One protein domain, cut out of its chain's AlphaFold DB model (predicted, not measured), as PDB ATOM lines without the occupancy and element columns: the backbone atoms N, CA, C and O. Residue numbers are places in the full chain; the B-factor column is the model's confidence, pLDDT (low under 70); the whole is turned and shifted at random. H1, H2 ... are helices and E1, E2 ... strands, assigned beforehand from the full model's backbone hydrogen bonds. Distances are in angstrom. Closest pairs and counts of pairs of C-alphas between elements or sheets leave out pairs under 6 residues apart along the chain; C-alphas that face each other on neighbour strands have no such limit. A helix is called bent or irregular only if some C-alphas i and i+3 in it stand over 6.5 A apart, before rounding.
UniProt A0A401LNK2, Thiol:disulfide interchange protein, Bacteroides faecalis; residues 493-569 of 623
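Overview. This is residues 493 to 569 of the 623 residues of the protein "Thiol:disulfide interchange protein" of Bacteroides faecalis (UniProt A0A401LNK2). Two helices, H3 and H4, meet end to end in a wide V, and H1 and H2 pack over it as a second layer, H2 on H3 and H1 on H4. A two-stranded antiparallel ribbon, E1 and E2, lies at one end, and H3 follows directly from E2. The printed part has 77 residues with the order E1 H1 H2 E2 H3 H4, mostly helix. It is compact, with a radius of gyration of the C-alphas of 12.3 A and spans of 30 by 29 by 18 A.

Along the chain. E1, residues 493 to 496, begins with C-alpha 493 at (53.074, 11.619, 38.242); E2 is residues 531 to 535. H3, residues 536 to 552, is 23.8 A long, H2, residues 515 to 527, 18.7 A, and H1 is residues 502 to 508. H4, residues 554 to 567, is 20.0 A long and ends with C-alpha 567 at (42.114, 31.660, 34.828).

Arrangement. E1 and E2 are antiparallel at 152 degrees; N 493 and O 534 are 2.8 A apart, within hydrogen-bond range. H3 has a kink of 49 degrees near residue 545 and is irregular: C-alphas 545 and 548 are 7.4 A apart. Residues 516 to 520 of H2 touch H3 at a steep tilt of 62 degrees, opposite ways, the closest C-alphas being Gln 517 and Lys 545, 6.8 A. H1 touches H2 at 68 degrees, only just steep, opposite ways, closest at the C-alphas of Leu 503 and Arg 521, 5.3 A. Residues 556 to 560 of H4 touch H1, about perpendicular at 74 degrees, closest at the C-alphas of Ile 502 and Tyr 560, 6.9 A. H3 and H4 are close but not clearly touching, the C-alphas of Tyr 550 and Ile 557 being 7.1 A apart. H2 and H4 are apart. Every O i to N i+4 pair is within hydrogen-bond range in H1, H2 and H4; in H3 10 of 13 are.

Size, cuts and confidence. The C-alphas farthest apart, Ala 515 and Glu 569, are 33.1 A apart. The printed part has no cut, and no link is long. Residue 493 and residues 565 to 569 have pLDDT under 70.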
ATOM      1  N   ILE A 493      53.291  10.196  37.921       66.62
ATOM      2  CA  ILE A 493      53.074  11.619  38.242       66.62
ATOM      3  C   ILE A 493      51.617  11.818  38.673       66.62
ATOM      4  O   ILE A 493      50.702  11.328  38.012       66.62
ATOM      5  N   THR A 494      51.389  12.583  39.743       70.44
ATOM      6  CA  THR A 494      50.044  13.033  40.143       70.44
ATOM      7  C   THR A 494      49.862  14.507  39.794       70.44
ATOM      8  O   THR A 494      50.636  15.340  40.255       70.44
ATOM      9  N   SER A 495      48.846  14.844  38.997       71.06
ATOM     10  CA  SER A 495      48.532  16.235  38.630       71.06
ATOM     11  C   SER A 495      47.025  16.463  38.486       71.06
ATOM     12  O   SER A 495      46.255  15.523  38.264       71.06
ATOM     13  N   THR A 496      46.589  17.713  38.649       78.44
ATOM     14  CA  THR A 496      45.207  18.123  38.374       78.44
ATOM     15  C   THR A 496      45.082  18.496  36.904       78.44
ATOM     16  O   THR A 496      45.805  19.364  36.421       78.44
ATOM     17  N   TYR A 497      44.159  17.856  36.187       81.00
ATOM     18  CA  TYR A 497      43.914  18.186  34.784       81.00
ATOM     19  C   TYR A 497      43.273  19.573  34.648       81.00
ATOM     20  O   TYR A 497      42.366  19.898  35.423       81.00
ATOM     21  N   PRO A 498      43.652  20.371  33.632       82.06
ATOM     22  CA  PRO A 498      43.053  21.680  33.406       82.06
ATOM     23  C   PRO A 498      41.534  21.572  33.246       82.06
ATOM     24  O   PRO A 498      41.043  20.681  32.550       82.06
ATOM     25  N   LYS A 499      40.777  22.510  33.837       83.94
ATOM     26  CA  LYS A 499      39.310  22.580  33.660       83.94
ATOM     27  C   LYS A 499      38.910  22.682  32.185       83.94
ATOM     28  O   LYS A 499      37.858  22.185  31.796       83.94
ATOM     29  N   LYS A 500      39.763  23.301  31.366       88.44
ATOM     30  CA  LYS A 500      39.649  23.328  29.909       88.44
ATOM     31  C   LYS A 500      40.890  22.681  29.294       88.44
ATOM     32  O   LYS A 500      41.931  23.323  29.305       88.44
ATOM     33  N   PRO A 501      40.812  21.448  28.769       91.25
ATOM     34  CA  PRO A 501      41.955  20.786  28.145       91.25
ATOM     35  C   PRO A 501      42.484  21.494  26.892       91.25
ATOM     36  O   PRO A 501      41.710  21.978  26.063       91.25
ATOM     37  N   ILE A 502      43.804  21.449  26.695       92.19
ATOM     38  CA  ILE A 502      44.493  22.086  25.560       92.19
ATOM     39  C   ILE A 502      43.995  21.599  24.190       92.19
ATOM     40  O   ILE A 502      43.745  22.405  23.302       92.19
ATOM     41  N   LEU A 503      43.753  20.296  24.017       94.19
ATOM     42  CA  LEU A 503      43.264  19.752  22.741       94.19
ATOM     43  C   LEU A 503      41.831  20.198  22.419       94.19
ATOM     44  O   LEU A 503      41.471  20.315  21.249       94.19
ATOM     45  N   SER A 504      41.012  20.463  23.439       93.25
ATOM     46  CA  SER A 504      39.670  21.026  23.256       93.25
ATOM     47  C   SER A 504      39.757  22.483  22.819       93.25
ATOM     48  O   SER A 504      39.091  22.868  21.863       93.25
ATOM     49  N   PHE A 505      40.654  23.258  23.435       93.94
ATOM     50  CA  PHE A 505      40.953  24.627  23.013       93.94
ATOM     51  C   PHE A 505      41.455  24.697  21.562       93.94
ATOM     52  O   PHE A 505      40.926  25.478  20.773       93.94
ATOM     53  N   LEU A 506      42.417  23.852  21.175       94.56
ATOM     54  CA  LEU A 506      42.931  23.823  19.801       94.56
ATOM     55  C   LEU A 506      41.818  23.493  18.795       94.56
ATOM     56  O   LEU A 506      41.690  24.148  17.761       94.56
ATOM     57  N   LYS A 507      40.952  22.527  19.123       93.88
ATOM     58  CA  LYS A 507      39.814  22.161  18.273       93.88
ATOM     59  C   LYS A 507      38.800  23.299  18.120       93.88
ATOM     60  O   LYS A 507      38.313  23.526  17.016       93.88
ATOM     61  N   GLU A 508      38.502  24.033  19.192       93.81
ATOM     62  CA  GLU A 508      37.652  25.235  19.144       93.81
ATOM     63  C   GLU A 508      38.252  26.336  18.258       93.81
ATOM     64  O   GLU A 508      37.521  27.037  17.563       93.81
ATOM     65  N   LYS A 509      39.585  26.453  18.235       93.75
ATOM     66  CA  LYS A 509      40.334  27.380  17.372       93.75
ATOM     67  C   LYS A 509      40.456  26.910  15.917       93.75
ATOM     68  O   LYS A 509      41.065  27.597  15.104       93.75
ATOM     69  N   GLY A 510      39.839  25.780  15.567       91.62
ATOM     70  CA  GLY A 510      39.765  25.268  14.198       91.62
ATOM     71  C   GLY A 510      40.860  24.270  13.819       91.62
ATOM     72  O   GLY A 510      40.912  23.851  12.660       91.62
ATOM     73  N   VAL A 511      41.703  23.845  14.766       95.00
ATOM     74  CA  VAL A 511      42.751  22.844  14.523       95.00
ATOM     75  C   VAL A 511      42.124  21.466  14.290       95.00
ATOM     76  O   VAL A 511      41.287  20.990  15.066       95.00
ATOM     77  N   LYS A 512      42.534  20.794  13.208       92.75
ATOM     78  CA  LYS A 512      42.051  19.450  12.863       92.75
ATOM     79  C   LYS A 512      42.870  18.383  13.585       92.75
ATOM     80  O   LYS A 512      44.032  18.173  13.264       92.75
ATOM     81  N   LEU A 513      42.228  17.669  14.504       94.06
ATOM     82  CA  LEU A 513      42.835  16.549  15.224       94.06
ATOM     83  C   LEU A 513      42.684  15.237  14.446       94.06
ATOM     84  O   LEU A 513      41.632  14.970  13.857       94.06
ATOM     85  N   ASN A 514      43.717  14.396  14.471       93.56
ATOM     86  CA  ASN A 514      43.631  13.024  13.968       93.56
ATOM     87  C   ASN A 514      42.907  12.093  14.969       93.56
ATOM     88  O   ASN A 514      42.545  12.502  16.073       93.56
ATOM     89  N   ALA A 515      42.680  10.832  14.590       92.81
ATOM     90  CA  ALA A 515      41.923   9.882  15.414       92.81
ATOM     91  C   ALA A 515      42.553   9.625  16.801       92.81
ATOM     92  O   ALA A 515      41.834   9.536  17.801       92.81
ATOM     93  N   ASP A 516      43.884   9.561  16.875       92.19
ATOM     94  CA  ASP A 516      44.613   9.355  18.131       92.19
ATOM     95  C   ASP A 516      44.511  10.586  19.040       92.19
ATOM     96  O   ASP A 516      44.183  10.472  20.221       92.19
ATOM     97  N   GLN A 517      44.706  11.781  18.480       94.44
ATOM     98  CA  GLN A 517      44.577  13.061  19.182       94.44
ATOM     99  C   GLN A 517      43.146  13.304  19.670       94.44
ATOM    100  O   GLN A 517      42.939  13.796  20.775       94.44
ATOM    101  N   GLU A 518      42.141  12.917  18.885       93.62
ATOM    102  CA  GLU A 518      40.732  13.025  19.261       93.62
ATOM    103  C   GLU A 518      40.374  12.075  20.417       93.62
ATOM    104  O   GLU A 518      39.545  12.411  21.268       93.62
ATOM    105  N   THR A 519      41.027  10.913  20.485       94.31
ATOM    106  CA  THR A 519      40.903   9.974  21.610       94.31
ATOM    107  C   THR A 519      41.521  10.561  22.879       94.31
ATOM    108  O   THR A 519      40.877  10.556  23.932       94.31
ATOM    109  N   ILE A 520      42.717  11.151  22.772       93.25
ATOM    110  CA  ILE A 520      43.382  11.837  23.890       93.25
ATOM    111  C   ILE A 520      42.553  13.042  24.359       93.25
ATOM    112  O   ILE A 520      42.328  13.199  25.558       93.25
ATOM    113  N   ARG A 521      41.998  13.847  23.440       94.75
ATOM    114  CA  ARG A 521      41.118  14.985  23.769       94.75
ATOM    115  C   ARG A 521      39.935  14.546  24.631       94.75
ATOM    116  O   ARG A 521      39.706  15.127  25.687       94.75
ATOM    117  N   LYS A 522      39.213  13.498  24.221       94.50
ATOM    118  CA  LYS A 522      38.067  12.963  24.978       94.50
ATOM    119  C   LYS A 522      38.479  12.442  26.357       94.50
ATOM    120  O   LYS A 522      37.758  12.668  27.328       94.50
ATOM    121  N   ARG A 523      39.641  11.779  26.458       92.56
ATOM    122  CA  ARG A 523      40.211  11.373  27.753       92.56
ATOM    123  C   ARG A 523      40.438  12.604  28.627       92.56
ATOM    124  O   ARG A 523      39.916  12.647  29.736       92.56
ATOM    125  N   HIS A 524      41.135  13.620  28.123       93.38
ATOM    126  CA  HIS A 524      41.427  14.834  28.884       93.38
ATOM    127  C   HIS A 524      40.151  15.563  29.330       93.38
ATOM    128  O   HIS A 524      40.094  16.035  30.459       93.38
ATOM    129  N   GLU A 525      39.102  15.601  28.504       92.88
ATOM    130  CA  GLU A 525      37.797  16.168  28.879       92.88
ATOM    131  C   GLU A 525      37.123  15.406  30.017       92.88
ATOM    132  O   GLU A 525      36.596  16.017  30.942       92.88
ATOM    133  N   SER A 526      37.186  14.072  30.002       92.25
ATOM    134  CA  SER A 526      36.637  13.251  31.090       92.25
ATOM    135  C   SER A 526      37.372  13.446  32.427       92.25
ATOM    136  O   SER A 526      36.801  13.199  33.500       92.25
ATOM    137  N   LEU A 527      38.630  13.895  32.355       90.56
ATOM    138  CA  LEU A 527      39.510  14.151  33.492       90.56
ATOM    139  C   LEU A 527      39.551  15.629  33.903       90.56
ATOM    140  O   LEU A 527      40.114  15.930  34.950       90.56
ATOM    141  N   ALA A 528      38.951  16.538  33.134       89.00
ATOM    142  CA  ALA A 528      39.037  17.976  33.362       89.00
ATOM    143  C   ALA A 528      38.663  18.361  34.806       89.00
ATOM    144  O   ALA A 528      37.597  18.000  35.310       89.00
ATOM    145  N   GLY A 529      39.561  19.081  35.486       78.50
ATOM    146  CA  GLY A 529      39.401  19.513  36.877       78.50
ATOM    147  C   GLY A 529      39.591  18.424  37.943       78.50
ATOM    148  O   GLY A 529      39.415  18.715  39.122       78.50
ATOM    149  N   LYS A 530      39.937  17.184  37.570       84.19
ATOM    150  CA  LYS A 530      40.187  16.080  38.513       84.19
ATOM    151  C   LYS A 530      41.684  15.897  38.760       84.19
ATOM    152  O   LYS A 530      42.493  16.040  37.843       84.19
ATOM    153  N   LYS A 531      42.042  15.517  39.990       80.44
ATOM    154  CA  LYS A 531      43.396  15.084  40.368       80.44
ATOM    155  C   LYS A 531      43.568  13.608  40.004       80.44
ATOM    156  O   LYS A 531      42.765  12.780  40.431       80.44
ATOM    157  N   VAL A 532      44.570  13.289  39.186       81.00
ATOM    158  CA  VAL A 532      44.786  11.942  38.629       81.00
ATOM    159  C   VAL A 532      46.264  11.570  38.728       81.00
ATOM    160  O   VAL A 532      47.132  12.422  38.549       81.00
ATOM    161  N   THR A 533      46.543  10.292  38.985       78.88
ATOM    162  CA  THR A 533      47.889   9.705  38.946       78.88
ATOM    163  C   THR A 533      48.074   8.939  37.636       78.88
ATOM    164  O   THR A 533      47.275   8.059  37.325       78.88
ATOM    165  N   ILE A 534      49.103   9.282  36.858       80.69
ATOM    166  CA  ILE A 534      49.374   8.751  35.509       80.69
ATOM    167  C   ILE A 534      50.825   8.289  35.417       80.69
ATOM    168  O   ILE A 534      51.702   8.880  36.046       80.69
ATOM    169  N   SER A 535      51.098   7.237  34.640       81.50
ATOM    170  CA  SER A 535      52.466   6.758  34.459       81.50
ATOM    171  C   SER A 535      53.305   7.636  33.509       81.50
ATOM    172  O   SER A 535      52.802   8.151  32.513       81.50
ATOM    173  N   LEU A 536      54.614   7.774  33.756       76.00
ATOM    174  CA  LEU A 536      55.562   8.459  32.860       76.00
ATOM    175  C   LEU A 536      55.548   7.856  31.453       76.00
ATOM    176  O   LEU A 536      55.628   8.582  30.469       76.00
ATOM    177  N   LYS A 537      55.387   6.532  31.356       79.75
ATOM    178  CA  LYS A 537      55.288   5.827  30.077       79.75
ATOM    179  C   LYS A 537      54.038   6.241  29.295       79.75
ATOM    180  O   LYS A 537      54.132   6.479  28.097       79.75
ATOM    181  N   GLU A 538      52.889   6.367  29.963       82.69
ATOM    182  CA  GLU A 538      51.673   6.895  29.329       82.69
ATOM    183  C   GLU A 538      51.873   8.331  28.841       82.69
ATOM    184  O   GLU A 538      51.475   8.652  27.724       82.69
ATOM    185  N   ILE A 539      52.543   9.174  29.634       82.19
ATOM    186  CA  ILE A 539      52.848  10.560  29.254       82.19
ATOM    187  C   ILE A 539      53.779  10.601  28.034       82.19
ATOM    188  O   ILE A 539      53.540  11.366  27.104       82.19
ATOM    189  N   GLU A 540      54.819   9.767  27.987       79.12
ATOM    190  CA  GLU A 540      55.714   9.661  26.828       79.12
ATOM    191  C   GLU A 540      54.984   9.179  25.566       79.12
ATOM    192  O   GLU A 540      55.221   9.695  24.471       79.12
ATOM    193  N   GLU A 541      54.098   8.190  25.699       87.44
ATOM    194  CA  GLU A 541      53.294   7.670  24.591       87.44
ATOM    195  C   GLU A 541      52.292   8.706  24.065       87.44
ATOM    196  O   GLU A 541      52.119   8.825  22.848       87.44
ATOM    197  N   GLU A 542      51.662   9.486  24.947       88.81
ATOM    198  CA  GLU A 542      50.808  10.612  24.559       88.81
ATOM    199  C   GLU A 542      51.624  11.728  23.902       88.81
ATOM    200  O   GLU A 542      51.281  12.171  22.804       88.81
ATOM    201  N   ASN A 543      52.758  12.122  24.485       85.62
ATOM    202  CA  ASN A 543      53.621  13.166  23.933       85.62
ATOM    203  C   ASN A 543      54.148  12.811  22.536       85.62
ATOM    204  O   ASN A 543      54.214  13.686  21.678       85.62
ATOM    205  N   LYS A 544      54.437  11.536  22.243       89.38
ATOM    206  CA  LYS A 544      54.789  11.098  20.876       89.38
ATOM    207  C   LYS A 544      53.669  11.347  19.860       89.38
ATOM    208  O   LYS A 544      53.956  11.636  18.701       89.38
ATOM    209  N   LYS A 545      52.403  11.248  20.277       91.06
ATOM    210  CA  LYS A 545      51.218  11.475  19.425       91.06
ATOM    211  C   LYS A 545      50.861  12.960  19.284       91.06
ATOM    212  O   LYS A 545      50.218  13.347  18.305       91.06
ATOM    213  N   LEU A 546      51.267  13.784  20.254       91.19
ATOM    214  CA  LEU A 546      50.974  15.221  20.303       91.19
ATOM    215  C   LEU A 546      52.140  16.110  19.849       91.19
ATOM    216  O   LEU A 546      51.894  17.234  19.435       91.19
ATOM    217  N   GLY A 547      53.382  15.620  19.871       88.25
ATOM    218  CA  GLY A 547      54.587  16.438  19.681       88.25
ATOM    219  C   GLY A 547      54.572  17.272  18.403       88.25
ATOM    220  O   GLY A 547      54.708  18.488  18.468       88.25
ATOM    221  N   LYS A 548      54.287  16.644  17.255       89.56
ATOM    222  CA  LYS A 548      54.199  17.362  15.976       89.56
ATOM    223  C   LYS A 548      53.059  18.390  15.944       89.56
ATOM    224  O   LYS A 548      53.248  19.486  15.441       89.56
ATOM    225  N   LEU A 549      51.895  18.057  16.512       92.94
ATOM    226  CA  LEU A 549      50.772  18.998  16.619       92.94
ATOM    227  C   LEU A 549      51.169  20.224  17.444       92.94
ATOM    228  O   LEU A 549      50.796  21.340  17.109       92.94
ATOM    229  N   TYR A 550      51.921  20.013  18.523       91.25
ATOM    230  CA  TYR A 550      52.361  21.103  19.381       91.25
ATOM    231  C   TYR A 550      53.444  21.972  18.742       91.25
ATOM    232  O   TYR A 550      53.470  23.179  18.975       91.25
ATOM    233  N   GLU A 551      54.304  21.389  17.907       89.88
ATOM    234  CA  GLU A 551      55.249  22.146  17.084       89.88
ATOM    235  C   GLU A 551      54.529  22.978  16.013       89.88
ATOM    236  O   GLU A 551      54.803  24.172  15.889       89.88
ATOM    237  N   ASP A 552      53.586  22.366  15.288       91.94
ATOM    238  CA  ASP A 552      52.836  23.009  14.204       91.94
ATOM    239  C   ASP A 552      51.928  24.144  14.734       91.94
ATOM    240  O   ASP A 552      51.809  25.192  14.100       91.94
ATOM    241  N   GLU A 553      51.339  23.978  15.926       94.38
ATOM    242  CA  GLU A 553      50.353  24.902  16.520       94.38
ATOM    243  C   GLU A 553      50.909  25.746  17.681       94.38
ATOM    244  O   GLU A 553      50.161  26.233  18.536       94.38
ATOM    245  N   LYS A 554      52.231  25.944  17.729       90.00
ATOM    246  CA  LYS A 554      52.932  26.591  18.850       90.00
ATOM    247  C   LYS A 554      52.316  27.925  19.298       90.00
ATOM    248  O   LYS A 554      52.161  28.158  20.491       90.00
ATOM    249  N   GLY A 555      51.897  28.777  18.357       91.06
ATOM    250  CA  GLY A 555      51.298  30.079  18.681       91.06
ATOM    251  C   GLY A 555      49.967  29.987  19.442       91.06
ATOM    252  O   GLY A 555      49.715  30.790  20.336       91.06
ATOM    253  N   LEU A 556      49.130  28.988  19.137       92.06
ATOM    254  CA  LEU A 556      47.880  28.745  19.870       92.06
ATOM    255  C   LEU A 556      48.144  28.118  21.242       92.06
ATOM    256  O   LEU A 556      47.381  28.333  22.182       92.06
ATOM    257  N   ILE A 557      49.223  27.352  21.373       90.19
ATOM    258  CA  ILE A 557      49.648  26.782  22.652       90.19
ATOM    259  C   ILE A 557      50.122  27.881  23.601       90.19
ATOM    260  O   ILE A 557      49.699  27.903  24.756       90.19
ATOM    261  N   ASP A 558      50.914  28.829  23.104       87.31
ATOM    262  CA  ASP A 558      51.335  29.999  23.876       87.31
ATOM    263  C   ASP A 558      50.112  30.849  24.303       87.31
ATOM    264  O   ASP A 558      50.017  31.281  25.457       87.31
ATOM    265  N   GLU A 559      49.117  31.017  23.418       90.12
ATOM    266  CA  GLU A 559      47.836  31.668  23.750       90.12
ATOM    267  C   GLU A 559      47.080  30.913  24.859       90.12
ATOM    268  O   GLU A 559      46.588  31.523  25.810       90.12
ATOM    269  N   TYR A 560      47.006  29.582  24.770       88.88
ATOM    270  CA  TYR A 560      46.351  28.737  25.770       88.88
ATOM    271  C   TYR A 560      47.004  28.866  27.149       88.88
ATOM    272  O   TYR A 560      46.288  28.991  28.143       88.88
ATOM    273  N   PHE A 561      48.337  28.858  27.222       81.75
ATOM    274  CA  PHE A 561      49.045  29.023  28.492       81.75
ATOM    275  C   PHE A 561      48.851  30.424  29.077       81.75
ATOM    276  O   PHE A 561      48.588  30.540  30.269       81.75
ATOM    277  N   THR A 562      48.832  31.466  28.239       82.12
ATOM    278  CA  THR A 562      48.523  32.840  28.678       82.12
ATOM    279  C   THR A 562      47.102  32.950  29.254       82.12
ATOM    280  O   THR A 562      46.874  33.617  30.261       82.12
ATOM    281  N   LEU A 563      46.122  32.277  28.637       80.38
ATOM    282  CA  LEU A 563      44.739  32.243  29.125       80.38
ATOM    283  C   LEU A 563      44.588  31.402  30.399       80.38
ATOM    284  O   LEU A 563      43.815  31.772  31.278       80.38
ATOM    285  N   GLN A 564      45.312  30.286  30.513       72.88
ATOM    286  CA  GLN A 564      45.359  29.488  31.741       72.88
ATOM    287  C   GLN A 564      45.940  30.301  32.900       72.88
ATOM    288  O   GLN A 564      45.321  30.333  33.954       72.88
ATOM    289  N   GLU A 565      47.030  31.044  32.694       65.12
ATOM    290  CA  GLU A 565      47.608  31.926  33.720       65.12
ATOM    291  C   GLU A 565      46.618  32.988  34.232       65.12
ATOM    292  O   GLU A 565      46.666  33.358  35.403       65.12
ATOM    293  N   GLN A 566      45.696  33.454  33.380       63.47
ATOM    294  CA  GLN A 566      44.639  34.410  33.747       63.47
ATOM    295  C   GLN A 566      43.421  33.762  34.432       63.47
ATOM    296  O   GLN A 566      42.637  34.463  35.071       63.47
ATOM    297  N   ILE A 567      43.231  32.447  34.271       64.25
ATOM    298  CA  ILE A 567      42.114  31.660  34.828       64.25
ATOM    299  C   ILE A 567      42.534  30.918  36.110       64.25
ATOM    300  O   ILE A 567      41.677  30.533  36.911       64.25
ATOM    301  N   GLU A 568      43.833  30.701  36.307       58.59
ATOM    302  CA  GLU A 568      44.389  30.044  37.482       58.59
ATOM    303  C   GLU A 568      44.162  30.853  38.763       58.59
ATOM    304  O   GLU A 568      44.181  32.083  38.770       58.59
ATOM    305  N   GLU A 569      43.949  30.103  39.845       59.00
ATOM    306  CA  GLU A 569      43.794  30.547  41.231       59.00
ATOM    307  C   GLU A 569      44.608  31.802  41.569       59.00
ATOM    308  O   GLU A 569      45.769  31.963  41.154       59.00
TER     309      GLU A 569